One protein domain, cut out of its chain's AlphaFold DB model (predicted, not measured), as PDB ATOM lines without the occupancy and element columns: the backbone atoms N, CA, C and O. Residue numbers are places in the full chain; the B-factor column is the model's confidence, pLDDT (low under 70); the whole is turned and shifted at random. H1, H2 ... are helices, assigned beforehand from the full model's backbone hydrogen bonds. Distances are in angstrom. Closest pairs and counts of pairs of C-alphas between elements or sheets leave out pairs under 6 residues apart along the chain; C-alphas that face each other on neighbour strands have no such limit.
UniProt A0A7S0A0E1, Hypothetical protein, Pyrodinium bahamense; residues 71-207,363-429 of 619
ATOM      1  N   PRO A  71      36.045 -17.215  39.042       70.44
ATOM      2  CA  PRO A  71      35.548 -16.430  37.911       70.44
ATOM      3  C   PRO A  71      35.543 -17.167  36.561       70.44
ATOM      4  O   PRO A  71      34.596 -17.015  35.792       70.44
ATOM      5  N   LYS A  72      36.556 -17.996  36.252       74.62
ATOM      6  CA  LYS A  72      36.545 -18.775  34.997       74.62
ATOM      7  C   LYS A  72      35.521 -19.903  35.046       74.62
ATOM      8  O   LYS A  72      34.949 -20.215  34.012       74.62
ATOM      9  N   LEU A  73      35.270 -20.485  36.221       77.81
ATOM     10  CA  LEU A  73      34.221 -21.489  36.409       77.81
ATOM     11  C   LEU A  73      32.841 -20.910  36.070       77.81
ATOM     12  O   LEU A  73      32.085 -21.541  35.340       77.81
ATOM     13  N   ILE A  74      32.546 -19.684  36.521       80.44
ATOM     14  CA  ILE A  74      31.300 -18.993  36.158       80.44
ATOM     15  C   ILE A  74      31.231 -18.767  34.646       80.44
ATOM     16  O   ILE A  74      30.231 -19.110  34.028       80.44
ATOM     17  N   LEU A  75      32.287 -18.227  34.027       81.19
ATOM     18  CA  LEU A  75      32.302 -17.987  32.576       81.19
ATOM     19  C   LEU A  75      32.062 -19.271  31.772       81.19
ATOM     20  O   LEU A  75      31.333 -19.253  30.781       81.19
ATOM     21  N   ARG A  76      32.639 -20.384  32.227       79.44
ATOM     22  CA  ARG A  76      32.473 -21.709  31.627       79.44
ATOM     23  C   ARG A  76      31.042 -22.213  31.739       79.44
ATOM     24  O   ARG A  76      30.453 -22.603  30.735       79.44
ATOM     25  N   HIS A  77      30.465 -22.119  32.933       85.69
ATOM     26  CA  HIS A  77      29.067 -22.471  33.160       85.69
ATOM     27  C   HIS A  77      28.124 -21.626  32.300       85.69
ATOM     28  O   HIS A  77      27.249 -22.176  31.641       85.69
ATOM     29  N   LEU A  78      28.361 -20.315  32.209       84.25
ATOM     30  CA  LEU A  78      27.583 -19.407  31.362       84.25
ATOM     31  C   LEU A  78      27.647 -19.775  29.879       84.25
ATOM     32  O   LEU A  78      26.633 -19.693  29.187       84.25
ATOM     33  N   ALA A  79      28.826 -20.143  29.378       81.50
ATOM     34  CA  ALA A  79      29.003 -20.563  27.995       81.50
ATOM     35  C   ALA A  79      28.270 -21.886  27.714       81.50
ATOM     36  O   ALA A  79      27.499 -21.959  26.757       81.50
ATOM     37  N   ALA A  80      28.429 -22.882  28.592       82.94
ATOM     38  CA  ALA A  80      27.736 -24.166  28.490       82.94
ATOM     39  C   ALA A  80      26.208 -24.003  28.575       82.94
ATOM     40  O   ALA A  80      25.472 -24.565  27.763       82.94
ATOM     41  N   TRP A  81      25.725 -23.168  29.499       86.12
ATOM     42  CA  TRP A  81      24.308 -22.842  29.630       86.12
ATOM     43  C   TRP A  81      23.768 -22.184  28.360       86.12
ATOM     44  O   TRP A  81      22.750 -22.627  27.847       86.12
ATOM     45  N   ARG A  82      24.460 -21.184  27.791       84.12
ATOM     46  CA  ARG A  82      24.029 -20.536  26.536       84.12
ATOM     47  C   ARG A  82      23.921 -21.523  25.379       84.12
ATOM     48  O   ARG A  82      22.939 -21.470  24.643       84.12
ATOM     49  N   ALA A  83      24.901 -22.416  25.235       82.38
ATOM     50  CA  ALA A  83      24.863 -23.457  24.215       82.38
ATOM     51  C   ALA A  83      23.633 -24.360  24.405       82.38
ATOM     52  O   ALA A  83      22.865 -24.566  23.467       82.38
ATOM     53  N   CYS A  84      23.379 -24.811  25.636       85.06
ATOM     54  CA  CYS A  84      22.230 -25.652  25.963       85.06
ATOM     55  C   CYS A  84      20.875 -24.925  25.828       85.06
ATOM     56  O   CYS A  84      19.906 -25.512  25.359       85.06
ATOM     57  N   SER A  85      20.783 -23.647  26.200       84.44
ATOM     58  CA  SER A  85      19.553 -22.848  26.095       84.44
ATOM     59  C   SER A  85      19.184 -22.495  24.657       84.44
ATOM     60  O   SER A  85      18.038 -22.145  24.395       84.44
ATOM     61  N   SER A  86      20.139 -22.578  23.727       84.25
ATOM     62  CA  SER A  86      19.891 -22.369  22.297       84.25
ATOM     63  C   SER A  86      19.315 -23.601  21.583       84.25
ATOM     64  O   SER A  86      18.961 -23.521  20.407       84.25
ATOM     65  N   LEU A  87      19.209 -24.741  22.277       87.50
ATOM     66  CA  LEU A  87      18.696 -25.989  21.716       87.50
ATOM     67  C   LEU A  87      17.188 -25.913  21.431       87.50
ATOM     68  O   LEU A  87      16.417 -25.312  22.179       87.50
ATOM     69  N   SER A  88      16.759 -26.578  20.354       88.31
ATOM     70  CA  SER A  88      15.347 -26.662  19.964       88.31
ATOM     71  C   SER A  88      14.508 -27.385  21.031       88.31
ATOM     72  O   SER A  88      14.803 -28.550  21.333       88.31
ATOM     73  N   PRO A  89      13.420 -26.770  21.545       89.06
ATOM     74  CA  PRO A  89      12.497 -27.427  22.472       89.06
ATOM     75  C   PRO A  89      11.866 -28.697  21.891       89.06
ATOM     76  O   PRO A  89      11.645 -29.660  22.621       89.06
ATOM     77  N   GLU A  90      11.628 -28.738  20.574       88.12
ATOM     78  CA  GLU A  90      11.108 -29.937  19.906       88.12
ATOM     79  C   GLU A  90      12.097 -31.102  19.989       88.12
ATOM     80  O   GLU A  90      11.713 -32.230  20.290       88.12
ATOM     81  N   THR A  91      13.382 -30.842  19.726       87.75
ATOM     82  CA  THR A  91      14.417 -31.881  19.771       87.75
ATOM     83  C   THR A  91      14.630 -32.372  21.199       87.75
ATOM     84  O   THR A  91      14.751 -33.576  21.406       87.75
ATOM     85  N   LEU A  92      14.620 -31.472  22.186       91.00
ATOM     86  CA  LEU A  92      14.680 -31.848  23.602       91.00
ATOM     87  C   LEU A  92      13.488 -32.732  23.999       91.00
ATOM     88  O   LEU A  92      13.692 -33.775  24.619       91.00
ATOM     89  N   GLY A  93      12.273 -32.373  23.569       89.31
ATOM     90  CA  GLY A  93      11.063 -33.167  23.795       89.31
ATOM     91  C   GLY A  93      11.152 -34.568  23.186       89.31
ATOM     92  O   GLY A  93      10.919 -35.557  23.882       89.31
ATOM     93  N   LEU A  94      11.588 -34.675  21.925       88.25
ATOM     94  CA  LEU A  94      11.794 -35.966  21.256       88.25
ATOM     95  C   LEU A  94      12.787 -36.857  22.013       88.25
ATOM     96  O   LEU A  94      12.540 -38.050  22.185       88.25
ATOM     97  N   LEU A  95      13.879 -36.273  22.507       89.56
ATOM     98  CA  LEU A  95      14.918 -36.979  23.260       89.56
ATOM     99  C   LEU A  95      14.584 -37.186  24.746       89.56
ATOM    100  O   LEU A  95      15.377 -37.804  25.454       89.56
ATOM    101  N   ARG A  96      13.435 -36.688  25.225       88.81
ATOM    102  CA  ARG A  96      13.039 -36.685  26.647       88.81
ATOM    103  C   ARG A  96      14.071 -36.005  27.561       88.81
ATOM    104  O   ARG A  96      14.237 -36.394  28.716       88.81
ATOM    105  N   LEU A  97      14.763 -34.997  27.041       91.81
ATOM    106  CA  LEU A  97      15.703 -34.180  27.801       91.81
ATOM    107  C   LEU A  97      14.968 -32.972  28.405       91.81
ATOM    108  O   LEU A  97      14.078 -32.415  27.758       91.81
ATOM    109  N   PRO A  98      15.312 -32.554  29.634       90.56
ATOM    110  CA  PRO A  98      14.650 -31.425  30.278       90.56
ATOM    111  C   PRO A  98      15.006 -30.104  29.595       90.56
ATOM    112  O   PRO A  98      16.059 -29.965  28.978       90.56
ATOM    113  N   THR A  99      14.151 -29.099  29.752       87.12
ATOM    114  CA  THR A  99      14.512 -27.718  29.429       87.12
ATOM    115  C   THR A  99      15.300 -27.114  30.587       87.12
ATOM    116  O   THR A  99      14.997 -27.340  31.757       87.12
ATOM    117  N   VAL A 100      16.341 -26.347  30.268       81.62
ATOM    118  CA  VAL A 100      17.188 -25.709  31.281       81.62
ATOM    119  C   VAL A 100      16.729 -24.272  31.485       81.62
ATOM    120  O   VAL A 100      16.912 -23.431  30.602       81.62
ATOM    121  N   THR A 101      16.172 -23.978  32.657       79.19
ATOM    122  CA  THR A 101      15.904 -22.607  33.110       79.19
ATOM    123  C   THR A 101      16.987 -22.145  34.073       79.19
ATOM    124  O   THR A 101      17.668 -22.944  34.717       79.19
ATOM    125  N   ARG A 102      17.195 -20.828  34.127       79.69
ATOM    126  CA  ARG A 102      18.142 -20.214  35.050       79.69
ATOM    127  C   ARG A 102      17.373 -19.445  36.108       79.69
ATOM    128  O   ARG A 102      16.865 -18.361  35.843       79.69
ATOM    129  N   ASP A 103      17.335 -20.030  37.295       78.38
ATOM    130  CA  ASP A 103      16.569 -19.512  38.425       78.38
ATOM    131  C   ASP A 103      17.503 -18.877  39.468       78.38
ATOM    132  O   ASP A 103      18.706 -19.150  39.481       78.38
ATOM    133  N   GLU A 104      16.952 -18.098  40.406       78.38
ATOM    134  CA  GLU A 104      17.710 -17.454  41.499       78.38
ATOM    135  C   GLU A 104      18.596 -18.442  42.281       78.38
ATOM    136  O   GLU A 104      19.719 -18.120  42.663       78.38
ATOM    137  N   ARG A 105      18.149 -19.696  42.437       81.00
ATOM    138  CA  ARG A 105      18.929 -20.767  43.082       81.00
ATOM    139  C   ARG A 105      20.250 -21.061  42.366       81.00
ATOM    140  O   ARG A 105      21.234 -21.408  43.014       81.00
ATOM    141  N   THR A 106      20.271 -20.933  41.040       84.56
ATOM    142  CA  THR A 106      21.481 -21.141  40.230       84.56
ATOM    143  C   THR A 106      22.456 -19.983  40.421       84.56
ATOM    144  O   THR A 106      23.660 -20.210  40.487       84.56
ATOM    145  N   GLU A 107      21.961 -18.752  40.572       85.94
ATOM    146  CA  GLU A 107      22.813 -17.592  40.869       85.94
ATOM    147  C   GLU A 107      23.454 -17.697  42.251       85.94
ATOM    148  O   GLU A 107      24.662 -17.499  42.378       85.94
ATOM    149  N   ASP A 108      22.680 -18.085  43.267       86.56
ATOM    150  CA  ASP A 108      23.195 -18.322  44.619       86.56
ATOM    151  C   ASP A 108      24.289 -19.402  44.618       86.56
ATOM    152  O   ASP A 108      25.340 -19.247  45.248       86.56
ATOM    153  N   LEU A 109      24.066 -20.487  43.868       88.69
ATOM    154  CA  LEU A 109      25.025 -21.576  43.700       88.69
ATOM    155  C   LEU A 109      26.323 -21.092  43.037       88.69
ATOM    156  O   LEU A 109      27.414 -21.411  43.514       88.69
ATOM    157  N   LEU A 110      26.220 -20.309  41.960       88.50
ATOM    158  CA  LEU A 110      27.372 -19.747  41.252       88.50
ATOM    159  C   LEU A 110      28.138 -18.744  42.120       88.50
ATOM    160  O   LEU A 110      29.372 -18.761  42.137       88.50
ATOM    161  N   ALA A 111      27.424 -17.908  42.876       87.50
ATOM    162  CA  ALA A 111      28.018 -16.966  43.813       87.50
ATOM    163  C   ALA A 111      28.802 -17.692  44.914       87.50
ATOM    164  O   ALA A 111      29.909 -17.267  45.247       87.50
ATOM    165  N   LEU A 112      28.278 -18.802  45.442       87.62
ATOM    166  CA  LEU A 112      28.975 -19.633  46.423       87.62
ATOM    167  C   LEU A 112      30.168 -20.380  45.803       87.62
ATOM    168  O   LEU A 112      31.242 -20.425  46.396       87.62
ATOM    169  N   ALA A 113      30.028 -20.912  44.586       86.25
ATOM    170  CA  ALA A 113      31.114 -21.597  43.880       86.25
ATOM    171  C   ALA A 113      32.301 -20.662  43.570       86.25
ATOM    172  O   ALA A 113      33.458 -21.101  43.545       86.25
ATOM    173  N   ALA A 114      32.022 -19.372  43.361       84.38
ATOM    174  CA  ALA A 114      33.019 -18.334  43.122       84.38
ATOM    175  C   ALA A 114      33.809 -17.931  44.376       84.38
ATOM    176  O   ALA A 114      34.893 -17.356  44.256       84.38
ATOM    177  N   GLN A 115      33.285 -18.226  45.568       81.50
ATOM    178  CA  GLN A 115      33.913 -17.869  46.833       81.50
ATOM    179  C   GLN A 115      35.038 -18.845  47.209       81.50
ATOM    180  O   GLN A 115      35.020 -20.031  46.874       81.50
ATOM    181  N   GLY A 116      36.027 -18.314  47.936       65.50
ATOM    182  CA  GLY A 116      36.996 -19.089  48.713       65.50
ATOM    183  C   GLY A 116      38.078 -19.848  47.933       65.50
ATOM    184  O   GLY A 116      37.992 -20.118  46.734       65.50
ATOM    185  N   ARG A 117      39.124 -20.242  48.667       66.88
ATOM    186  CA  ARG A 117      40.071 -21.268  48.222       66.88
ATOM    187  C   ARG A 117      39.562 -22.621  48.682       66.88
ATOM    188  O   ARG A 117      39.320 -22.810  49.867       66.88
ATOM    189  N   VAL A 118      39.463 -23.550  47.744       71.38
ATOM    190  CA  VAL A 118      39.044 -24.921  48.021       71.38
ATOM    191  C   VAL A 118      40.270 -25.794  48.255       71.38
ATOM    192  O   VAL A 118      41.235 -25.755  47.484       71.38
ATOM    193  N   SER A 119      40.232 -26.599  49.317       79.50
ATOM    194  CA  SER A 119      41.256 -27.617  49.545       79.50
ATOM    195  C   SER A 119      41.111 -28.742  48.521       79.50
ATOM    196  O   SER A 119      40.036 -29.324  48.390       79.50
ATOM    197  N   ARG A 120      42.207 -29.119  47.848       79.12
ATOM    198  CA  ARG A 120      42.215 -30.237  46.880       79.12
ATOM    199  C   ARG A 120      41.715 -31.552  47.481       79.12
ATOM    200  O   ARG A 120      41.063 -32.321  46.788       79.12
ATOM    201  N   SER A 121      42.011 -31.811  48.755       80.88
ATOM    202  CA  SER A 121      41.559 -33.032  49.431       80.88
ATOM    203  C   SER A 121      40.049 -33.044  49.658       80.88
ATOM    204  O   SER A 121      39.413 -34.070  49.448       80.88
ATOM    205  N   MET A 122      39.471 -31.902  50.039       84.38
ATOM    206  CA  MET A 122      38.029 -31.776  50.253       84.38
ATOM    207  C   MET A 122      37.277 -31.806  48.923       84.38
ATOM    208  O   MET A 122      36.269 -32.487  48.808       84.38
ATOM    209  N   PHE A 123      37.823 -31.149  47.899       83.50
ATOM    210  CA  PHE A 123      37.294 -31.197  46.539       83.50
ATOM    211  C   PHE A 123      37.219 -32.626  45.999       83.50
ATOM    212  O   PHE A 123      36.160 -33.063  45.563       83.50
ATOM    213  N   ARG A 124      38.323 -33.376  46.123       86.44
ATOM    214  CA  ARG A 124      38.383 -34.790  45.750       86.44
ATOM    215  C   ARG A 124      37.323 -35.612  46.484       86.44
ATOM    216  O   ARG A 124      36.597 -36.350  45.837       86.44
ATOM    217  N   ALA A 125      37.217 -35.467  47.805       89.81
ATOM    218  CA  ALA A 125      36.260 -36.233  48.605       89.81
ATOM    219  C   ALA A 125      34.800 -35.946  48.206       89.81
ATOM    220  O   ALA A 125      33.985 -36.860  48.133       89.81
ATOM    221  N   VAL A 126      34.479 -34.683  47.916       91.44
ATOM    222  CA  VAL A 126      33.148 -34.259  47.455       91.44
ATOM    223  C   VAL A 126      32.839 -34.838  46.071       91.44
ATOM    224  O   VAL A 126      31.747 -35.364  45.869       91.44
ATOM    225  N   HIS A 127      33.795 -34.800  45.141       91.44
ATOM    226  CA  HIS A 127      33.636 -35.397  43.813       91.44
ATOM    227  C   HIS A 127      33.503 -36.922  43.871       91.44
ATOM    228  O   HIS A 127      32.630 -37.474  43.212       91.44
ATOM    229  N   GLU A 128      34.321 -37.607  44.674       92.69
ATOM    230  CA  GLU A 128      34.211 -39.056  44.882       92.69
ATOM    231  C   GLU A 128      32.832 -39.424  45.447       92.69
ATOM    232  O   GLU A 128      32.193 -40.343  44.940       92.69
ATOM    233  N   ALA A 129      32.329 -38.668  46.431       93.81
ATOM    234  CA  ALA A 129      30.989 -38.875  46.976       93.81
ATOM    235  C   ALA A 129      29.896 -38.693  45.910       93.81
ATOM    236  O   ALA A 129      28.994 -39.525  45.811       93.81
ATOM    237  N   PHE A 130      29.990 -37.646  45.086       95.50
ATOM    238  CA  PHE A 130      29.036 -37.409  44.003       95.50
ATOM    239  C   PHE A 130      29.086 -38.515  42.938       95.50
ATOM    240  O   PHE A 130      28.052 -39.057  42.563       95.50
ATOM    241  N   LEU A 131      30.281 -38.917  42.499       94.88
ATOM    242  CA  LEU A 131      30.466 -40.009  41.541       94.88
ATOM    243  C   LEU A 131      29.960 -41.351  42.093       94.88
ATOM    244  O   LEU A 131      29.408 -42.157  41.348       94.88
ATOM    245  N   CYS A 132      30.079 -41.599  43.399       94.00
ATOM    246  CA  CYS A 132      29.470 -42.766  44.034       94.00
ATOM    247  C   CYS A 132      27.933 -42.751  43.956       94.00
ATOM    248  O   CYS A 132      27.352 -43.805  43.691       94.00
ATOM    249  N   LEU A 133      27.287 -41.589  44.130       95.31
ATOM    250  CA  LEU A 133      25.838 -41.444  43.912       95.31
ATOM    251  C   LEU A 133      25.475 -41.711  42.445       95.31
ATOM    252  O   LEU A 133      24.584 -42.510  42.169       95.31
ATOM    253  N   VAL A 134      26.231 -41.136  41.502       96.00
ATOM    254  CA  VAL A 134      26.027 -41.356  40.058       96.00
ATOM    255  C   VAL A 134      26.142 -42.840  39.708       96.00
ATOM    256  O   VAL A 134      25.265 -43.391  39.043       96.00
ATOM    257  N   LYS A 135      27.166 -43.526  40.228       94.44
ATOM    258  CA  LYS A 135      27.338 -44.972  40.048       94.44
ATOM    259  C   LYS A 135      26.136 -45.752  40.573       94.44
ATOM    260  O   LYS A 135      25.643 -46.629  39.871       94.44
ATOM    261  N   ALA A 136      25.673 -45.454  41.790       93.44
ATOM    262  CA  ALA A 136      24.496 -46.103  42.369       93.44
ATOM    263  C   ALA A 136      23.254 -45.887  41.492       93.44
ATOM    264  O   ALA A 136      22.492 -46.825  41.246       93.44
ATOM    265  N   GLN A 137      23.106 -44.689  40.928       94.25
ATOM    266  CA  GLN A 137      21.987 -44.375  40.056       94.25
ATOM    267  C   GLN A 137      22.053 -45.094  38.703       94.25
ATOM    268  O   GLN A 137      21.013 -45.504  38.184       94.25
ATOM    269  N   TYR A 138      23.242 -45.334  38.145       93.25
ATOM    270  CA  TYR A 138      23.387 -46.195  36.965       93.25
ATOM    271  C   TYR A 138      22.978 -47.643  37.244       93.25
ATOM    272  O   TYR A 138      22.300 -48.255  36.415       93.25
ATOM    273  N   TRP A 139      23.313 -48.180  38.422       89.44
ATOM    274  CA  TRP A 139      22.830 -49.501  38.835       89.44
ATOM    275  C   TRP A 139      21.305 -49.533  38.968       89.44
ATOM    276  O   TRP A 139      20.680 -50.439  38.419       89.44
ATOM    277  N   SER A 140      20.694 -48.511  39.579       89.94
ATOM    278  CA  SER A 140      19.229 -48.411  39.683       89.94
ATOM    279  C   SER A 140      18.544 -48.370  38.311       89.94
ATOM    280  O   SER A 140      17.546 -49.057  38.087       89.94
ATOM    281  N   GLN A 141      19.083 -47.606  37.355       88.00
ATOM    282  CA  GLN A 141      18.548 -47.563  35.986       88.00
ATOM    283  C   GLN A 141      18.674 -48.916  35.270       88.00
ATOM    284  O   GLN A 141      17.791 -49.307  34.504       88.00
ATOM    285  N   ASN A 142      19.749 -49.661  35.534       83.00
ATOM    286  CA  ASN A 142      19.930 -51.005  34.999       83.00
ATOM    287  C   ASN A 142      18.912 -52.004  35.582       83.00
ATOM    288  O   ASN A 142      18.325 -52.777  34.827       83.00
ATOM    289  N   GLU A 143      18.649 -51.957  36.891       80.69
ATOM    290  CA  GLU A 143      17.634 -52.793  37.554       80.69
ATOM    291  C   GLU A 143      16.218 -52.525  37.030       80.69
ATOM    292  O   GLU A 143      15.439 -53.458  36.847       80.69
ATOM    293  N   LYS A 144      15.911 -51.267  36.689       77.12
ATOM    294  CA  LYS A 144      14.652 -50.865  36.033       77.12
ATOM    295  C   LYS A 144      14.543 -51.322  34.573       77.12
ATOM    296  O   LYS A 144      13.524 -51.100  33.927       77.12
ATOM    297  N   GLY A 145      15.582 -51.955  34.030       70.38
ATOM    298  CA  GLY A 145      15.583 -52.477  32.669       70.38
ATOM    299  C   GLY A 145      15.746 -51.408  31.588       70.38
ATOM    300  O   GLY A 145      15.485 -51.696  30.422       70.38
ATOM    301  N   GLU A 146      16.224 -50.199  31.912       74.00
ATOM    302  CA  GLU A 146      16.379 -49.113  30.927       74.00
ATOM    303  C   GLU A 146      17.337 -49.501  29.782       74.00
ATOM    304  O   GLU A 146      17.164 -49.096  28.628       74.00
ATOM    305  N   PHE A 147      18.307 -50.379  30.058       72.88
ATOM    306  CA  PHE A 147      19.316 -50.863  29.113       72.88
ATOM    307  C   PHE A 147      19.068 -52.281  28.582       72.88
ATOM    308  O   PHE A 147      20.029 -53.027  28.428       72.88
ATOM    309  N   LEU A 148      17.811 -52.675  28.333       64.38
ATOM    310  CA  LEU A 148      17.371 -53.898  27.613       64.38
ATOM    311  C   LEU A 148      18.486 -54.614  26.814       64.38
ATOM    312  O   LEU A 148      18.777 -54.220  25.692       64.38
ATOM    313  N   ASP A 149      19.122 -55.621  27.421       64.06
ATOM    314  CA  ASP A 149      20.287 -56.411  26.952       64.06
ATOM    315  C   ASP A 149      21.480 -55.670  26.306       64.06
ATOM    316  O   ASP A 149      22.417 -56.305  25.817       64.06
ATOM    317  N   ASP A 150      21.522 -54.339  26.373       74.25
ATOM    318  CA  ASP A 150      22.635 -53.521  25.900       74.25
ATOM    319  C   ASP A 150      23.768 -53.506  26.927       74.25
ATOM    320  O   ASP A 150      23.955 -52.569  27.706       74.25
ATOM    321  N   HIS A 151      24.520 -54.604  26.940       77.81
ATOM    322  CA  HIS A 151      25.657 -54.791  27.833       77.81
ATOM    323  C   HIS A 151      26.733 -53.713  27.649       77.81
ATOM    324  O   HIS A 151      27.353 -53.296  28.625       77.81
ATOM    325  N   TYR A 152      26.933 -53.231  26.419       81.94
ATOM    326  CA  TYR A 152      27.919 -52.191  26.139       81.94
ATOM    327  C   TYR A 152      27.527 -50.867  26.799       81.94
ATOM    328  O   TYR A 152      28.341 -50.285  27.509       81.94
ATOM    329  N   ALA A 153      26.278 -50.419  26.632       83.69
ATOM    330  CA  ALA A 153      25.807 -49.182  27.254       83.69
ATOM    331  C   ALA A 153      25.903 -49.222  28.791       83.69
ATOM    332  O   ALA A 153      26.322 -48.240  29.404       83.69
ATOM    333  N   ARG A 154      25.581 -50.370  29.406       85.19
ATOM    334  CA  ARG A 154      25.690 -50.572  30.863       85.19
ATOM    335  C   ARG A 154      27.132 -50.471  31.351       85.19
ATOM    336  O   ARG A 154      27.398 -49.746  32.305       85.19
ATOM    337  N   LEU A 155      28.050 -51.193  30.704       85.62
ATOM    338  CA  LEU A 155      29.465 -51.160  31.071       85.62
ATOM    339  C   LEU A 155      30.065 -49.775  30.853       85.62
ATOM    340  O   LEU A 155      30.739 -49.276  31.740       85.62
ATOM    341  N   CYS A 156      29.754 -49.127  29.730       88.12
ATOM    342  CA  CYS A 156      30.270 -47.801  29.400       88.12
ATOM    343  C   CYS A 156      29.987 -46.773  30.512       88.12
ATOM    344  O   CYS A 156      30.888 -46.037  30.899       88.12
ATOM    345  N   LEU A 157      28.775 -46.771  31.079       90.94
ATOM    346  CA  LEU A 157      28.402 -45.877  32.184       90.94
ATOM    347  C   LEU A 157      29.075 -46.230  33.518       90.94
ATOM    348  O   LEU A 157      29.439 -45.351  34.292       90.94
ATOM    349  N   VAL A 158      29.231 -47.516  33.831       88.81
ATOM    350  CA  VAL A 158      29.850 -47.924  35.103       88.81
ATOM    351  C   VAL A 158      31.372 -47.748  35.060       88.81
ATOM    352  O   VAL A 158      31.969 -47.278  36.035       88.81
ATOM    353  N   ASP A 159      31.993 -48.085  33.931       86.81
ATOM    354  CA  ASP A 159      33.433 -47.963  33.699       86.81
ATOM    355  C   ASP A 159      33.862 -46.498  33.568       86.81
ATOM    356  O   ASP A 159      34.967 -46.141  33.996       86.81
ATOM    357  N   SER A 160      32.996 -45.620  33.042       89.00
ATOM    358  CA  SER A 160      33.276 -44.183  32.987       89.00
ATOM    359  C   SER A 160      33.421 -43.580  34.380       89.00
ATOM    360  O   SER A 160      34.365 -42.828  34.618       89.00
ATOM    361  N   VAL A 161      32.563 -43.969  35.330       89.38
ATOM    362  CA  VAL A 161      32.664 -43.522  36.725       89.38
ATOM    363  C   VAL A 161      33.894 -44.109  37.401       89.38
ATOM    364  O   VAL A 161      34.602 -43.396  38.109       89.38
ATOM    365  N   ALA A 162      34.184 -45.393  37.173       86.50
ATOM    366  CA  ALA A 162      35.395 -46.019  37.704       86.50
ATOM    367  C   ALA A 162      36.660 -45.271  37.246       86.50
ATOM    368  O   ALA A 162      37.537 -45.000  38.062       86.50
ATOM    369  N   SER A 163      36.697 -44.864  35.976       84.12
ATOM    370  CA  SER A 163      37.788 -44.070  35.404       84.12
ATOM    371  C   SER A 163      37.814 -42.637  35.959       84.12
ATOM    372  O   SER A 163      38.876 -42.113  36.284       84.12
ATOM    373  N   ALA A 164      36.650 -42.003  36.138       85.06
ATOM    374  CA  ALA A 164      36.539 -40.648  36.681       85.06
ATOM    375  C   ALA A 164      36.951 -40.541  38.155       85.06
ATOM    376  O   ALA A 164      37.464 -39.502  38.574       85.06
ATOM    377  N   LEU A 165      36.795 -41.611  38.944       84.44
ATOM    378  CA  LEU A 165      37.264 -41.650  40.333       84.44
ATOM    379  C   LEU A 165      38.789 -41.475  40.439       84.44
ATOM    380  O   LEU A 165      39.271 -40.897  41.414       84.44
ATOM    381  N   GLU A 166      39.560 -41.892  39.429       79.94
ATOM    382  CA  GLU A 166      41.014 -41.681  39.397       79.94
ATOM    383  C   GLU A 166      41.386 -40.197  39.216       79.94
ATOM    384  O   GLU A 166      42.409 -39.740  39.733       79.94
ATOM    385  N   THR A 167      40.537 -39.421  38.531       77.12
ATOM    386  CA  THR A 167      40.750 -37.994  38.230       77.12
ATOM    387  C   THR A 167      39.914 -37.039  39.091       77.12
ATOM    388  O   THR A 167      40.057 -35.821  38.955       77.12
ATOM    389  N   ALA A 168      39.129 -37.557  40.043       78.06
ATOM    390  CA  ALA A 168      38.174 -36.809  40.875       78.06
ATOM    391  C   ALA A 168      38.775 -35.617  41.644       78.06
ATOM    392  O   ALA A 168      38.066 -34.705  42.059       78.06
ATOM    393  N   SER A 169      40.098 -35.577  41.825       67.88
ATOM    394  CA  SER A 169      40.783 -34.438  42.450       67.88
ATOM    395  C   SER A 169      40.829 -33.153  41.610       67.88
ATOM    396  O   SER A 169      41.206 -32.110  42.151       67.88
ATOM    397  N   PHE A 170      40.476 -33.216  40.323       68.81
ATOM    398  CA  PHE A 170      40.569 -32.088  39.388       68.81
ATOM    399  C   PHE A 170      39.225 -31.699  38.767       68.81
ATOM    400  O   PHE A 170      38.928 -30.509  38.690       68.81
ATOM    401  N   GLU A 171      38.414 -32.674  38.358       75.00
ATOM    402  CA  GLU A 171      37.156 -32.456  37.635       75.00
ATOM    403  C   GLU A 171      36.217 -33.667  37.789       75.00
ATOM    404  O   GLU A 171      36.653 -34.729  38.243       75.00
ATOM    405  N   LEU A 172      34.935 -33.495  37.450       83.94
ATOM    406  CA  LEU A 172      34.104 -34.623  37.022       83.94
ATOM    407  C   LEU A 172      34.428 -34.864  35.543       83.94
ATOM    408  O   LEU A 172      34.504 -33.904  34.777       83.94
ATOM    409  N   ALA A 173      34.754 -36.107  35.194       83.44
ATOM    410  CA  ALA A 173      35.267 -36.475  33.872       83.44
ATOM    411  C   ALA A 173      34.561 -37.700  33.280       83.44
ATOM    412  O   ALA A 173      34.978 -38.211  32.238       83.44
ATOM    413  N   ASP A 174      33.528 -38.221  33.930       90.19
ATOM    414  CA  ASP A 174      32.840 -39.432  33.494       90.19
ATOM    415  C   ASP A 174      32.159 -39.233  32.138       90.19
ATOM    416  O   ASP A 174      32.237 -40.128  31.292       90.19
ATOM    417  N   LEU A 175      31.652 -38.032  31.833       90.31
ATOM    418  CA  LEU A 175      31.182 -37.717  30.482       90.31
ATOM    419  C   LEU A 175      32.295 -37.868  29.439       90.31
ATOM    420  O   LEU A 175      32.097 -38.475  28.387       90.31
ATOM    421  N   ARG A 176      33.494 -37.354  29.733       86.94
ATOM    422  CA  ARG A 176      34.648 -37.452  28.830       86.94
ATOM    423  C   ARG A 176      35.026 -38.908  28.570       86.94
ATOM    424  O   ARG A 176      35.347 -39.255  27.432       86.94
ATOM    425  N   PHE A 177      34.986 -39.763  29.590       86.69
ATOM    426  CA  PHE A 177      35.255 -41.191  29.425       86.69
ATOM    427  C   PHE A 177      34.191 -41.888  28.572       86.69
ATOM    428  O   PHE A 177      34.564 -42.676  27.701       86.69
ATOM    429  N   ILE A 178      32.909 -41.541  28.730       88.50
ATOM    430  CA  ILE A 178      31.827 -42.042  27.867       88.50
ATOM    431  C   ILE A 178      32.097 -41.667  26.405       88.50
ATOM    432  O   ILE A 178      32.136 -42.540  25.537       88.50
ATOM    433  N   VAL A 179      32.338 -40.380  26.129       86.25
ATOM    434  CA  VAL A 179      32.587 -39.876  24.767       86.25
ATOM    435  C   VAL A 179      33.805 -40.570  24.152       86.25
ATOM    436  O   VAL A 179      33.739 -41.065  23.027       86.25
ATOM    437  N   ASN A 180      34.902 -40.688  24.905       82.06
ATOM    438  CA  ASN A 180      36.117 -41.366  24.451       82.06
ATOM    439  C   ASN A 180      35.906 -42.861  24.182       82.06
ATOM    440  O   ASN A 180      36.468 -43.377  23.217       82.06
ATOM    441  N   SER A 181      35.106 -43.556  24.999       80.38
ATOM    442  CA  SER A 181      34.770 -44.966  24.768       80.38
ATOM    443  C   SER A 181      34.025 -45.120  23.447       80.38
ATOM    444  O   SER A 181      34.401 -45.951  22.632       80.38
ATOM    445  N   PHE A 182      33.041 -44.261  23.163       80.19
ATOM    446  CA  PHE A 182      32.332 -44.289  21.882       80.19
ATOM    447  C   PHE A 182      33.227 -43.922  20.691       80.19
ATOM    448  O   PHE A 182      33.150 -44.588  19.661       80.19
ATOM    449  N   MET A 183      34.114 -42.929  20.814       77.06
ATOM    450  CA  MET A 183      35.070 -42.608  19.743       77.06
ATOM    451  C   MET A 183      36.029 -43.773  19.457       77.06
ATOM    452  O   MET A 183      36.291 -44.077  18.298       77.06
ATOM    453  N   ARG A 184      36.528 -44.451  20.499       74.38
ATOM    454  CA  ARG A 184      37.482 -45.563  20.364       74.38
ATOM    455  C   ARG A 184      36.823 -46.866  19.916       74.38
ATOM    456  O   ARG A 184      37.354 -47.552  19.053       74.38
ATOM    457  N   ASP A 185      35.705 -47.230  20.534       71.38
ATOM    458  CA  ASP A 185      35.101 -48.555  20.384       71.38
ATOM    459  C   ASP A 185      34.108 -48.594  19.209       71.38
ATOM    460  O   ASP A 185      33.881 -49.656  18.625       71.38
ATOM    461  N   CYS A 186      33.535 -47.442  18.830       70.19
ATOM    462  CA  CYS A 186      32.625 -47.306  17.687       70.19
ATOM    463  C   CYS A 186      33.243 -46.562  16.482       70.19
ATOM    464  O   CYS A 186      32.521 -46.330  15.514       70.19
ATOM    465  N   ASP A 187      34.544 -46.222  16.509       66.06
ATOM    466  CA  ASP A 187      35.284 -45.527  15.431       66.06
ATOM    467  C   ASP A 187      34.601 -44.211  14.957       66.06
ATOM    468  O   ASP A 187      34.664 -43.853  13.779       66.06
ATOM    469  N   LEU A 188      33.931 -43.480  15.860       69.25
ATOM    470  CA  LEU A 188      33.271 -42.207  15.537       69.25
ATOM    471  C   LEU A 188      34.270 -41.044  15.527       69.25
ATOM    472  O   LEU A 188      35.081 -40.895  16.443       69.25
ATOM    473  N   SER A 189      34.168 -40.171  14.525       70.88
ATOM    474  CA  SER A 189      34.917 -38.910  14.502       70.88
ATOM    475  C   SER A 189      34.385 -37.906  15.544       70.88
ATOM    476  O   SER A 189      33.209 -37.976  15.914       70.88
ATOM    477  N   PRO A 190      35.199 -36.927  15.992       72.75
ATOM    478  CA  PRO A 190      34.755 -35.886  16.928       72.75
ATOM    479  C   PRO A 190      33.492 -35.151  16.458       72.75
ATOM    480  O   PRO A 190      32.560 -34.936  17.228       72.75
ATOM    481  N   GLU A 191      33.400 -34.859  15.160       73.75
ATOM    482  CA  GLU A 191      32.211 -34.239  14.578       73.75
ATOM    483  C   GLU A 191      30.969 -35.132  14.720       73.75
ATOM    484  O   GLU A 191      29.871 -34.642  14.980       73.75
ATOM    485  N   GLU A 192      31.113 -36.451  14.568       73.12
ATOM    486  CA  GLU A 192      30.005 -37.410  14.643       73.12
ATOM    487  C   GLU A 192      29.440 -37.619  16.038       73.12
ATOM    488  O   GLU A 192      28.254 -37.927  16.144       73.12
ATOM    489  N   VAL A 193      30.244 -37.424  17.083       73.38
ATOM    490  CA  VAL A 193      29.777 -37.427  18.478       73.38
ATOM    491  C   VAL A 193      29.311 -36.045  18.954       73.38
ATOM    492  O   VAL A 193      28.903 -35.903  20.106       73.38
ATOM    493  N   GLY A 194      29.332 -35.033  18.074       67.62
ATOM    494  CA  GLY A 194      28.977 -33.654  18.414       67.62
ATOM    495  C   GLY A 194      29.997 -32.985  19.338       67.62
ATOM    496  O   GLY A 194      29.636 -32.082  20.088       67.62
ATOM    497  N   TYR A 195      31.244 -33.459  19.315       66.44
ATOM    498  CA  TYR A 195      32.333 -32.945  20.130       66.44
ATOM    499  C   TYR A 195      33.012 -31.785  19.400       66.44
ATOM    500  O   TYR A 195      33.728 -31.988  18.418       66.44
ATOM    501  N   ASP A 196      32.764 -30.566  19.871       55.69
ATOM    502  CA  ASP A 196      33.470 -29.376  19.403       55.69
ATOM    503  C   ASP A 196      34.818 -29.262  20.133       55.69
ATOM    504  O   ASP A 196      34.872 -29.365  21.361       55.69
ATOM    505  N   PHE A 197      35.910 -29.052  19.393       39.97
ATOM    506  CA  PHE A 197      37.253 -28.877  19.966       39.97
ATOM    507  C   PHE A 197      37.327 -27.640  20.888       39.97
ATOM    508  O   PHE A 197      38.187 -27.596  21.763       39.97
ATOM    509  N   ASP A 198      36.389 -26.690  20.762       40.19
ATOM    510  CA  ASP A 198      36.249 -25.524  21.649       40.19
ATOM    511  C   ASP A 198      35.568 -25.831  23.008       40.19
ATOM    512  O   ASP A 198      35.482 -24.960  23.881       40.19
ATOM    513  N   MET A 199      35.150 -27.080  23.268       45.31
ATOM    514  CA  MET A 199      34.667 -27.544  24.585       45.31
ATOM    515  C   MET A 199      35.797 -27.790  25.614       45.31
ATOM    516  O   MET A 199      35.613 -28.506  26.601       45.31
ATOM    517  N   ASP A 200      36.924 -27.077  25.489       45.16
ATOM    518  CA  ASP A 200      37.931 -26.830  26.545       45.16
ATOM    519  C   ASP A 200      37.373 -26.000  27.739       45.16
ATOM    520  O   ASP A 200      38.064 -25.600  28.683       45.16
ATOM    521  N   ILE A 201      36.061 -25.761  27.739       40.75
ATOM    522  CA  ILE A 201      35.276 -25.216  28.848       40.75
ATOM    523  C   ILE A 201      35.284 -26.165  30.062       40.75
ATOM    524  O   ILE A 201      35.253 -25.690  31.197       40.75
ATOM    525  N   LEU A 202      35.399 -27.482  29.864       42.47
ATOM    526  CA  LEU A 202      35.537 -28.447  30.965       42.47
ATOM    527  C   LEU A 202      36.997 -28.655  31.392       42.47
ATOM    528  O   LEU A 202      37.248 -28.878  32.571       42.47
ATOM    529  N   SER A 203      37.974 -28.453  30.503       38.12
ATOM    530  CA  SER A 203      39.386 -28.668  30.821       38.12
ATOM    531  C   SER A 203      39.943 -27.497  31.639       38.12
ATOM    532  O   SER A 203      40.433 -26.479  31.147       38.12
ATOM    533  N   VAL A 204      39.903 -27.579  32.974       37.16
ATOM    534  CA  VAL A 204      41.056 -27.018  33.700       37.16
ATOM    535  C   VAL A 204      42.252 -27.755  33.121       37.16
ATOM    536  O   VAL A 204      42.201 -28.973  33.023       37.16
ATOM    537  N   ALA A 205      43.274 -27.017  32.694       33.75
ATOM    538  CA  ALA A 205      44.536 -27.564  32.232       33.75
ATOM    539  C   ALA A 205      45.030 -28.675  33.176       33.75
ATOM    540  O   ALA A 205      45.763 -28.434  34.133       33.75
ATOM    541  N   ILE A 206      44.652 -29.907  32.867       30.55
ATOM    542  CA  ILE A 206      45.577 -31.010  32.857       30.55
ATOM    543  C   ILE A 206      46.441 -30.626  31.655       30.55
ATOM    544  O   ILE A 206      45.952 -30.738  30.527       30.55
ATOM    545  N   PRO A 207      47.665 -30.068  31.829       27.27
ATOM    546  CA  PRO A 207      48.618 -30.158  30.731       27.27
ATOM    547  C   PRO A 207      48.549 -31.616  30.353       27.27
ATOM    548  O   PRO A 207      48.695 -32.410  31.288       27.27
ATOM    549  N   ASN A 363      25.557 -46.801  11.503       68.38
ATOM    550  CA  ASN A 363      25.774 -45.460  12.063       68.38
ATOM    551  C   ASN A 363      24.537 -44.943  12.807       68.38
ATOM    552  O   ASN A 363      24.667 -44.335  13.866       68.38
ATOM    553  N   THR A 364      23.329 -45.218  12.308       75.44
ATOM    554  CA  THR A 364      22.090 -44.820  12.992       75.44
ATOM    555  C   THR A 364      21.924 -45.555  14.318       75.44
ATOM    556  O   THR A 364      21.612 -44.927  15.322       75.44
ATOM    557  N   VAL A 365      22.187 -46.864  14.354       78.06
ATOM    558  CA  VAL A 365      22.081 -47.679  15.575       78.06
ATOM    559  C   VAL A 365      23.086 -47.212  16.628       78.06
ATOM    560  O   VAL A 365      22.720 -47.013  17.785       78.06
ATOM    561  N   ILE A 366      24.336 -46.967  16.224       81.25
ATOM    562  CA  ILE A 366      25.386 -46.434  17.101       81.25
ATOM    563  C   ILE A 366      24.987 -45.053  17.639       81.25
ATOM    564  O   ILE A 366      25.092 -44.814  18.841       81.25
ATOM    565  N   ARG A 367      24.463 -44.163  16.786       85.06
ATOM    566  CA  ARG A 367      23.975 -42.832  17.188       85.06
ATOM    567  C   ARG A 367      22.805 -42.920  18.165       85.06
ATOM    568  O   ARG A 367      22.796 -42.198  19.155       85.06
ATOM    569  N   LEU A 368      21.855 -43.828  17.939       84.44
ATOM    570  CA  LEU A 368      20.736 -44.068  18.853       84.44
ATOM    571  C   LEU A 368      21.212 -44.619  20.206       84.44
ATOM    572  O   LEU A 368      20.743 -44.152  21.244       84.44
ATOM    573  N   ARG A 369      22.175 -45.552  20.224       86.44
ATOM    574  CA  ARG A 369      22.809 -46.015  21.474       86.44
ATOM    575  C   ARG A 369      23.507 -44.879  22.206       86.44
ATOM    576  O   ARG A 369      23.343 -44.748  23.413       86.44
ATOM    577  N   TYR A 370      24.253 -44.051  21.486       88.81
ATOM    578  CA  TYR A 370      24.951 -42.910  22.065       88.81
ATOM    579  C   TYR A 370      23.971 -41.904  22.683       88.81
ATOM    580  O   TYR A 370      24.120 -41.539  23.844       88.81
ATOM    581  N   ILE A 371      22.896 -41.556  21.966       89.38
ATOM    582  CA  ILE A 371      21.791 -40.734  22.484       89.38
ATOM    583  C   ILE A 371      21.187 -41.358  23.750       89.38
ATOM    584  O   ILE A 371      20.944 -40.649  24.724       89.38
ATOM    585  N   LYS A 372      20.973 -42.678  23.768       89.12
ATOM    586  CA  LYS A 372      20.442 -43.395  24.936       89.12
ATOM    587  C   LYS A 372      21.380 -43.305  26.146       89.12
ATOM    588  O   LYS A 372      20.915 -43.028  27.249       89.12
ATOM    589  N   VAL A 373      22.682 -43.514  25.946       92.19
ATOM    590  CA  VAL A 373      23.697 -43.397  27.007       92.19
ATOM    591  C   VAL A 373      23.765 -41.964  27.537       92.19
ATOM    592  O   VAL A 373      23.731 -41.772  28.748       92.19
ATOM    593  N   LEU A 374      23.768 -40.954  26.660       93.31
ATOM    594  CA  LEU A 374      23.750 -39.545  27.070       93.31
ATOM    595  C   LEU A 374      22.458 -39.165  27.809       93.31
ATOM    596  O   LEU A 374      22.508 -38.439  28.798       93.31
ATOM    597  N   GLY A 375      21.300 -39.674  27.381       92.44
ATOM    598  CA  GLY A 375      20.031 -39.452  28.079       92.44
ATOM    599  C   GLY A 375      20.030 -40.041  29.492       92.44
ATOM    600  O   GLY A 375      19.608 -39.384  30.444       92.44
ATOM    601  N   SER A 376      20.572 -41.250  29.651       92.25
ATOM    602  CA  SER A 376      20.761 -41.881  30.960       92.25
ATOM    603  C   SER A 376      21.760 -41.128  31.841       92.25
ATOM    604  O   SER A 376      21.483 -40.913  33.025       92.25
ATOM    605  N   PHE A 377      22.874 -40.671  31.262       95.19
ATOM    606  CA  PHE A 377      23.845 -39.805  31.926       95.19
ATOM    607  C   PHE A 377      23.157 -38.554  32.486       95.19
ATOM    608  O   PHE A 377      23.217 -38.299  33.689       95.19
ATOM    609  N   VAL A 378      22.412 -37.825  31.649       95.25
ATOM    610  CA  VAL A 378      21.677 -36.617  32.056       95.25
ATOM    611  C   VAL A 378      20.690 -36.932  33.182       95.25
ATOM    612  O   VAL A 378      20.681 -36.248  34.206       95.25
ATOM    613  N   LYS A 379      19.900 -38.003  33.042       93.81
ATOM    614  CA  LYS A 379      18.943 -38.442  34.066       93.81
ATOM    615  C   LYS A 379      19.629 -38.766  35.397       93.81
ATOM    616  O   LYS A 379      19.118 -38.387  36.451       93.81
ATOM    617  N   ALA A 380      20.772 -39.452  35.362       94.94
ATOM    618  CA  ALA A 380      21.515 -39.817  36.561       94.94
ATOM    619  C   ALA A 380      22.085 -38.586  37.268       94.94
ATOM    620  O   ALA A 380      21.856 -38.422  38.462       94.94
ATOM    621  N   HIS A 381      22.758 -37.696  36.534       95.44
ATOM    622  CA  HIS A 381      23.357 -36.495  37.114       95.44
ATOM    623  C   HIS A 381      22.305 -35.553  37.690       95.44
ATOM    624  O   HIS A 381      22.507 -35.031  38.780       95.44
ATOM    625  N   LEU A 382      21.164 -35.366  37.023       94.88
ATOM    626  CA  LEU A 382      20.081 -34.533  37.556       94.88
ATOM    627  C   LEU A 382      19.471 -35.117  38.832       94.88
ATOM    628  O   LEU A 382      19.214 -34.376  39.781       94.88
ATOM    629  N   HIS A 383      19.283 -36.439  38.884       94.88
ATOM    630  CA  HIS A 383      18.834 -37.109  40.104       94.88
ATOM    631  C   HIS A 383      19.847 -36.929  41.241       94.88
ATOM    632  O   HIS A 383      19.480 -36.496  42.331       94.88
ATOM    633  N   CYS A 384      21.131 -37.161  40.953       95.81
ATOM    634  CA  CYS A 384      22.200 -37.020  41.934       95.81
ATOM    635  C   CYS A 384      22.377 -35.569  42.383       95.81
ATOM    636  O   CYS A 384      22.657 -35.346  43.547       95.81
ATOM    637  N   GLN A 385      22.174 -34.566  41.525       94.75
ATOM    638  CA  GLN A 385      22.196 -33.157  41.935       94.75
ATOM    639  C   GLN A 385      21.120 -32.858  42.986       94.75
ATOM    640  O   GLN A 385      21.409 -32.182  43.972       94.75
ATOM    641  N   HIS A 386      19.902 -33.374  42.799       93.19
ATOM    642  CA  HIS A 386      18.819 -33.211  43.769       93.19
ATOM    643  C   HIS A 386      19.136 -33.923  45.088       93.19
ATOM    644  O   HIS A 386      19.102 -33.309  46.152       93.19
ATOM    645  N   GLU A 387      19.504 -35.202  45.009       93.19
ATOM    646  CA  GLU A 387      19.851 -36.032  46.164       93.19
ATOM    647  C   GLU A 387      21.065 -35.469  46.930       93.19
ATOM    648  O   GLU A 387      21.100 -35.434  48.158       93.19
ATOM    649  N   PHE A 388      22.045 -34.912  46.218       93.25
ATOM    650  CA  PHE A 388      23.214 -34.276  46.814       93.25
ATOM    651  C   PHE A 388      22.857 -33.007  47.598       93.25
ATOM    652  O   PHE A 388      23.416 -32.765  48.668       93.25
ATOM    653  N   ILE A 389      21.907 -32.204  47.106       91.81
ATOM    654  CA  ILE A 389      21.376 -31.047  47.845       91.81
ATOM    655  C   ILE A 389      20.581 -31.510  49.071       91.81
ATOM    656  O   ILE A 389      20.642 -30.854  50.107       91.81
ATOM    657  N   GLU A 390      19.863 -32.626  48.981       90.75
ATOM    658  CA  GLU A 390      19.109 -33.186  50.104       90.75
ATOM    659  C   GLU A 390      20.031 -33.663  51.237       90.75
ATOM    660  O   GLU A 390      19.785 -33.347  52.401       90.75
ATOM    661  N   TYR A 391      21.138 -34.339  50.911       88.19
ATOM    662  CA  TYR A 391      22.087 -34.832  51.916       88.19
ATOM    663  C   TYR A 391      23.048 -33.768  52.457       88.19
ATOM    664  O   TYR A 391      23.342 -33.755  53.654       88.19
ATOM    665  N   PHE A 392      23.584 -32.897  51.594       85.94
ATOM    666  CA  PHE A 392      24.632 -31.934  51.966       85.94
ATOM    667  C   PHE A 392      24.129 -30.493  52.103       85.94
ATOM    668  O   PHE A 392      24.882 -29.606  52.522       85.94
ATOM    669  N   GLY A 393      22.876 -30.229  51.737       86.12
ATOM    670  CA  GLY A 393      22.260 -28.915  51.838       86.12
ATOM    671  C   GLY A 393      21.554 -28.667  53.169       86.12
ATOM    672  O   GLY A 393      21.272 -29.561  53.960       86.12
ATOM    673  N   LYS A 394      21.255 -27.392  53.409       85.75
ATOM    674  CA  LYS A 394      20.309 -26.923  54.426       85.75
ATOM    675  C   LYS A 394      19.302 -26.021  53.731       85.75
ATOM    676  O   LYS A 394      19.700 -25.208  52.898       85.75
ATOM    677  N   ASP A 395      18.017 -26.208  54.022       83.62
ATOM    678  CA  ASP A 395      16.911 -25.460  53.401       83.62
ATOM    679  C   ASP A 395      16.932 -25.500  51.857       83.62
ATOM    680  O   ASP A 395      16.630 -24.517  51.178       83.62
ATOM    681  N   GLY A 396      17.344 -26.639  51.283       81.38
ATOM    682  CA  GLY A 396      17.446 -26.827  49.832       81.38
ATOM    683  C   GLY A 396      18.611 -26.084  49.166       81.38
ATOM    684  O   GLY A 396      18.612 -25.934  47.944       81.38
ATOM    685  N   LYS A 397      19.600 -25.607  49.938       85.69
ATOM    686  CA  LYS A 397      20.811 -24.944  49.428       85.69
ATOM    687  C   LYS A 397      22.079 -25.569  50.004       85.69
ATOM    688  O   LYS A 397      22.174 -25.820  51.207       85.69
ATOM    689  N   VAL A 398      23.083 -25.777  49.153       88.81
ATOM    690  CA  VAL A 398      24.426 -26.182  49.594       88.81
ATOM    691  C   VAL A 398      25.125 -25.050  50.339       88.81
ATOM    692  O   VAL A 398      24.901 -23.876  50.059       88.81
ATOM    693  N   GLN A 399      25.969 -25.416  51.302       86.50
ATOM    694  CA  GLN A 399      26.583 -24.467  52.240       86.50
ATOM    695  C   GLN A 399      28.101 -24.320  52.052       86.50
ATOM    696  O   GLN A 399      28.694 -23.370  52.555       86.50
ATOM    697  N   THR A 400      28.744 -25.253  51.344       88.75
ATOM    698  CA  THR A 400      30.200 -25.259  51.136       88.75
ATOM    699  C   THR A 400      30.560 -24.909  49.695       88.75
ATOM    700  O   THR A 400      29.832 -25.235  48.753       88.75
ATOM    701  N   CYS A 401      31.710 -24.255  49.514       87.62
ATOM    702  CA  CYS A 401      32.229 -23.905  48.191       87.62
ATOM    703  C   CYS A 401      32.548 -25.166  47.373       87.62
ATOM    704  O   CYS A 401      32.336 -25.193  46.167       87.62
ATOM    705  N   GLU A 402      33.022 -26.227  48.027       87.12
ATOM    706  CA  GLU A 402      33.318 -27.522  47.418       87.12
ATOM    707  C   GLU A 402      32.068 -28.182  46.840       87.12
ATOM    708  O   GLU A 402      32.062 -28.550  45.666       87.12
ATOM    709  N   ALA A 403      30.995 -28.273  47.634       89.94
ATOM    710  CA  ALA A 403      29.714 -28.811  47.182       89.94
ATOM    711  C   ALA A 403      29.136 -27.972  46.036       89.94
ATOM    712  O   ALA A 403      28.670 -28.522  45.039       89.94
ATOM    713  N   ALA A 404      29.226 -26.641  46.141       90.44
ATOM    714  CA  ALA A 404      28.773 -25.743  45.088       90.44
ATOM    715  C   ALA A 404      29.539 -25.953  43.774       90.44
ATOM    716  O   ALA A 404      28.925 -26.061  42.715       90.44
ATOM    717  N   ARG A 405      30.872 -26.080  43.824       88.38
ATOM    718  CA  ARG A 405      31.692 -26.341  42.630       88.38
ATOM    719  C   ARG A 405      31.421 -27.712  42.019       88.38
ATOM    720  O   ARG A 405      31.386 -27.799  40.797       88.38
ATOM    721  N   CYS A 406      31.190 -28.738  42.836       90.56
ATOM    722  CA  CYS A 406      30.811 -30.069  42.359       90.56
ATOM    723  C   CYS A 406      29.475 -30.036  41.601       90.56
ATOM    724  O   CYS A 406      29.374 -30.564  40.496       90.56
ATOM    725  N   LEU A 407      28.462 -29.354  42.149       92.12
ATOM    726  CA  LEU A 407      27.165 -29.196  41.484       92.12
ATOM    727  C   LEU A 407      27.281 -28.397  40.183       92.12
ATOM    728  O   LEU A 407      26.735 -28.812  39.165       92.12
ATOM    729  N   VAL A 408      28.026 -27.287  40.184       90.12
ATOM    730  CA  VAL A 408      28.278 -26.490  38.971       90.12
ATOM    731  C   VAL A 408      29.022 -27.315  37.916       90.12
ATOM    732  O   VAL A 408      28.682 -27.236  36.738       90.12
ATOM    733  N   ALA A 409      29.996 -28.136  38.317       88.38
ATOM    734  CA  ALA A 409      30.698 -29.049  37.418       88.38
ATOM    735  C   ALA A 409      29.753 -30.089  36.805       88.38
ATOM    736  O   ALA A 409      29.703 -30.207  35.581       88.38
ATOM    737  N   SER A 410      28.920 -30.746  37.617       93.19
ATOM    738  CA  SER A 410      27.915 -31.672  37.095       93.19
ATOM    739  C   SER A 410      26.892 -30.981  36.183       93.19
ATOM    740  O   SER A 410      26.457 -31.594  35.213       93.19
ATOM    741  N   GLN A 411      26.496 -29.732  36.454       91.38
ATOM    742  CA  GLN A 411      25.607 -28.976  35.564       91.38
ATOM    743  C   GLN A 411      26.253 -28.730  34.197       91.38
ATOM    744  O   GLN A 411      25.592 -28.892  33.175       91.38
ATOM    745  N   MET A 412      27.545 -28.387  34.165       88.56
ATOM    746  CA  MET A 412      28.273 -28.211  32.905       88.56
ATOM    747  C   MET A 412      28.348 -29.511  32.099       88.56
ATOM    748  O   MET A 412      28.138 -29.472  30.888       88.56
ATOM    749  N   GLU A 413      28.600 -30.654  32.744       89.56
ATOM    750  CA  GLU A 413      28.570 -31.950  32.056       89.56
ATOM    751  C   GLU A 413      27.171 -32.287  31.531       89.56
ATOM    752  O   GLU A 413      27.037 -32.736  30.395       89.56
ATOM    753  N   VAL A 414      26.110 -32.010  32.295       92.81
ATOM    754  CA  VAL A 414      24.728 -32.192  31.824       92.81
ATOM    755  C   VAL A 414      24.451 -31.337  30.586       92.81
ATOM    756  O   VAL A 414      23.939 -31.854  29.595       92.81
ATOM    757  N   PHE A 415      24.836 -30.057  30.596       91.00
ATOM    758  CA  PHE A 415      24.668 -29.172  29.439       91.00
ATOM    759  C   PHE A 415      25.439 -29.684  28.221       91.00
ATOM    760  O   PHE A 415      24.882 -29.748  27.127       91.00
ATOM    761  N   ALA A 416      26.686 -30.120  28.412       88.31
ATOM    762  CA  ALA A 416      27.494 -30.701  27.346       88.31
ATOM    763  C   ALA A 416      26.856 -31.979  26.775       88.31
ATOM    764  O   ALA A 416      26.743 -32.120  25.557       88.31
ATOM    765  N   ALA A 417      26.390 -32.888  27.636       91.81
ATOM    766  CA  ALA A 417      25.718 -34.121  27.234       91.81
ATOM    767  C   ALA A 417      24.436 -33.847  26.438       91.81
ATOM    768  O   ALA A 417      24.201 -34.486  25.412       91.81
ATOM    769  N   MET A 418      23.633 -32.866  26.857       91.62
ATOM    770  CA  MET A 418      22.427 -32.455  26.135       91.62
ATOM    771  C   MET A 418      22.753 -31.868  24.758       91.62
ATOM    772  O   MET A 418      22.138 -32.258  23.765       91.62
ATOM    773  N   THR A 419      23.750 -30.983  24.672       89.75
ATOM    774  CA  THR A 419      24.200 -30.417  23.394       89.75
ATOM    775  C   THR A 419      24.714 -31.505  22.450       89.75
ATOM    776  O   THR A 419      24.311 -31.530  21.286       89.75
ATOM    777  N   MET A 420      25.519 -32.452  22.943       89.81
ATOM    778  CA  MET A 420      25.995 -33.596  22.156       89.81
ATOM    779  C   MET A 420      24.840 -34.495  21.697       89.81
ATOM    780  O   MET A 420      24.777 -34.868  20.526       89.81
ATOM    781  N   ALA A 421      23.878 -34.799  22.574       91.19
ATOM    782  CA  ALA A 421      22.717 -35.615  22.225       91.19
ATOM    783  C   ALA A 421      21.870 -34.959  21.123       91.19
ATOM    784  O   ALA A 421      21.504 -35.623  20.152       91.19
ATOM    785  N   CYS A 422      21.613 -33.650  21.216       89.75
ATOM    786  CA  CYS A 422      20.906 -32.900  20.177       89.75
ATOM    787  C   CYS A 422      21.702 -32.821  18.865       89.75
ATOM    788  O   CYS A 422      21.123 -32.991  17.788       89.75
ATOM    789  N   ALA A 423      23.021 -32.619  18.937       87.75
ATOM    790  CA  ALA A 423      23.890 -32.606  17.765       87.75
ATOM    791  C   ALA A 423      23.852 -33.952  17.028       87.75
ATOM    792  O   ALA A 423      23.682 -33.983  15.810       87.75
ATOM    793  N   VAL A 424      23.926 -35.070  17.753       87.62
ATOM    794  CA  VAL A 424      23.843 -36.412  17.161       87.62
ATOM    795  C   VAL A 424      22.436 -36.725  16.653       87.62
ATOM    796  O   VAL A 424      22.297 -37.302  15.574       87.62
ATOM    797  N   ALA A 425      21.391 -36.286  17.357       88.31
ATOM    798  CA  ALA A 425      20.004 -36.449  16.923       88.31
ATOM    799  C   ALA A 425      19.723 -35.743  15.591       88.31
ATOM    800  O   ALA A 425      19.013 -36.295  14.754       88.31
ATOM    801  N   SER A 426      20.345 -34.586  15.330       86.62
ATOM    802  CA  SER A 426      20.235 -33.908  14.025       86.62
ATOM    803  C   SER A 426      20.744 -34.759  12.850       86.62
ATOM    804  O   SER A 426      20.344 -34.553  11.706       86.62
ATOM    805  N   ARG A 427      21.598 -35.751  13.136       83.31
ATOM    806  CA  ARG A 427      22.186 -36.673  12.162       83.31
ATOM    807  C   ARG A 427      21.433 -38.010  12.070       83.31
ATOM    808  O   ARG A 427      21.905 -38.921  11.389       83.31
ATOM    809  N   VAL A 428      20.311 -38.163  12.774       83.44
ATOM    810  CA  VAL A 428      19.420 -39.333  12.726       83.44
ATOM    811  C   VAL A 428      18.136 -38.944  11.990       83.44
ATOM    812  O   VAL A 428      17.666 -37.815  12.103       83.44
ATOM    813  N   ASN A 429      17.544 -39.872  11.230       82.50
ATOM    814  CA  ASN A 429      16.266 -39.623  10.559       82.50
ATOM    815  C   ASN A 429      15.184 -39.221  11.586       82.50
ATOM    816  O   ASN A 429      14.913 -39.968  12.530       82.50
TER     817      ASN A 429
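Overview. This is residues 71 to 207 and 363 to 429 of the 619 residues of the protein "Hypothetical protein" of Pyrodinium bahamense (UniProt A0A7S0A0E1). Two long helices, H7 and H8, run side by side in opposite ways through the core. H1, H2 and H3 pack on H8 along one side, while on the other side the helical hairpin of H4 and H5 crosses H7, with H6 packed on H5. The printed part has 204 residues with eight named helices, H1 to H8 in chain order, and no named strand; the class is all helix. It is compact, with a radius of gyration of the C-alphas of 16.3 A, and rounded, spanning 46 by 36 by 33 A.

Along the chain. H7, the longest helix, holds residues 363 to 392 and measures 42.1 A, from C-alpha 363 at (25.774, -45.460, 12.063). H8, residues 401 to 425, measures 35.8 A and ends with C-alpha 425 at (20.004, -36.449, 16.923). H4 is residues 120 to 143, 34.6 A, and H5 residues 151 to 167, 24.9 A. H6 is residues 174 to 185. H1, residues 71 to 85, 20.9 A, begins with C-alpha 71 at (35.548, -16.430, 37.911). H2 is residues 89 to 94 and H3 residues 104 to 113.

Arrangement. H8 is the hub, touching five helices. H7 and H8 form a hairpin at a shallow tilt of 21 degrees; their closest C-alphas, of Ile 371 and Ala 421, are 5.2 A apart. With H6 they form an up and down bundle, each helix running against the one before, though H6 and H7 are close but not clearly touching, 7.5 A between the C-alphas of Phe 182 and Tyr 370. With residues 408 to 419 alone, H8 touches H1 at a shallow tilt of 32 degrees, closest at the C-alphas of Cys 84 and Phe 415, 5.5 A. H8 touches H3 with residues 401 to 408 alone, closest at Ala 113 and Ala 404, 4.9 A between C-alphas. H2 and H8 only just touch, with 3 pairs of C-alphas within 8 A. H4 touches H7 at a steep tilt of 58 degrees, with residues 130 to 141 of H4 alone, closest at the C-alphas of Gln 137 and Ala 380, 5.8 A. H5 touches H6 at the C-alphas of Ser 160 and Asp 174, 4.8 A. H1 and H7 are apart. Every O i to N i+4 pair is within hydrogen-bond range in H1, H2, H3, H4, H6, H7 and H8, and 10 of 13 in H5.

Size, cuts and confidence. The C-alphas farthest apart, of Arg 117 and Asn 429, are 48.2 A apart. Residues 208 to 362 are not printed, and C-alphas 207 and 363 stand 33.2 A apart across this cut. Of the links printed whole, none is long. Residues 186 to 207 hold no named element. Mean pLDDT of the printed part is 82.2; 23 residues are under 70, among them 194 to 207.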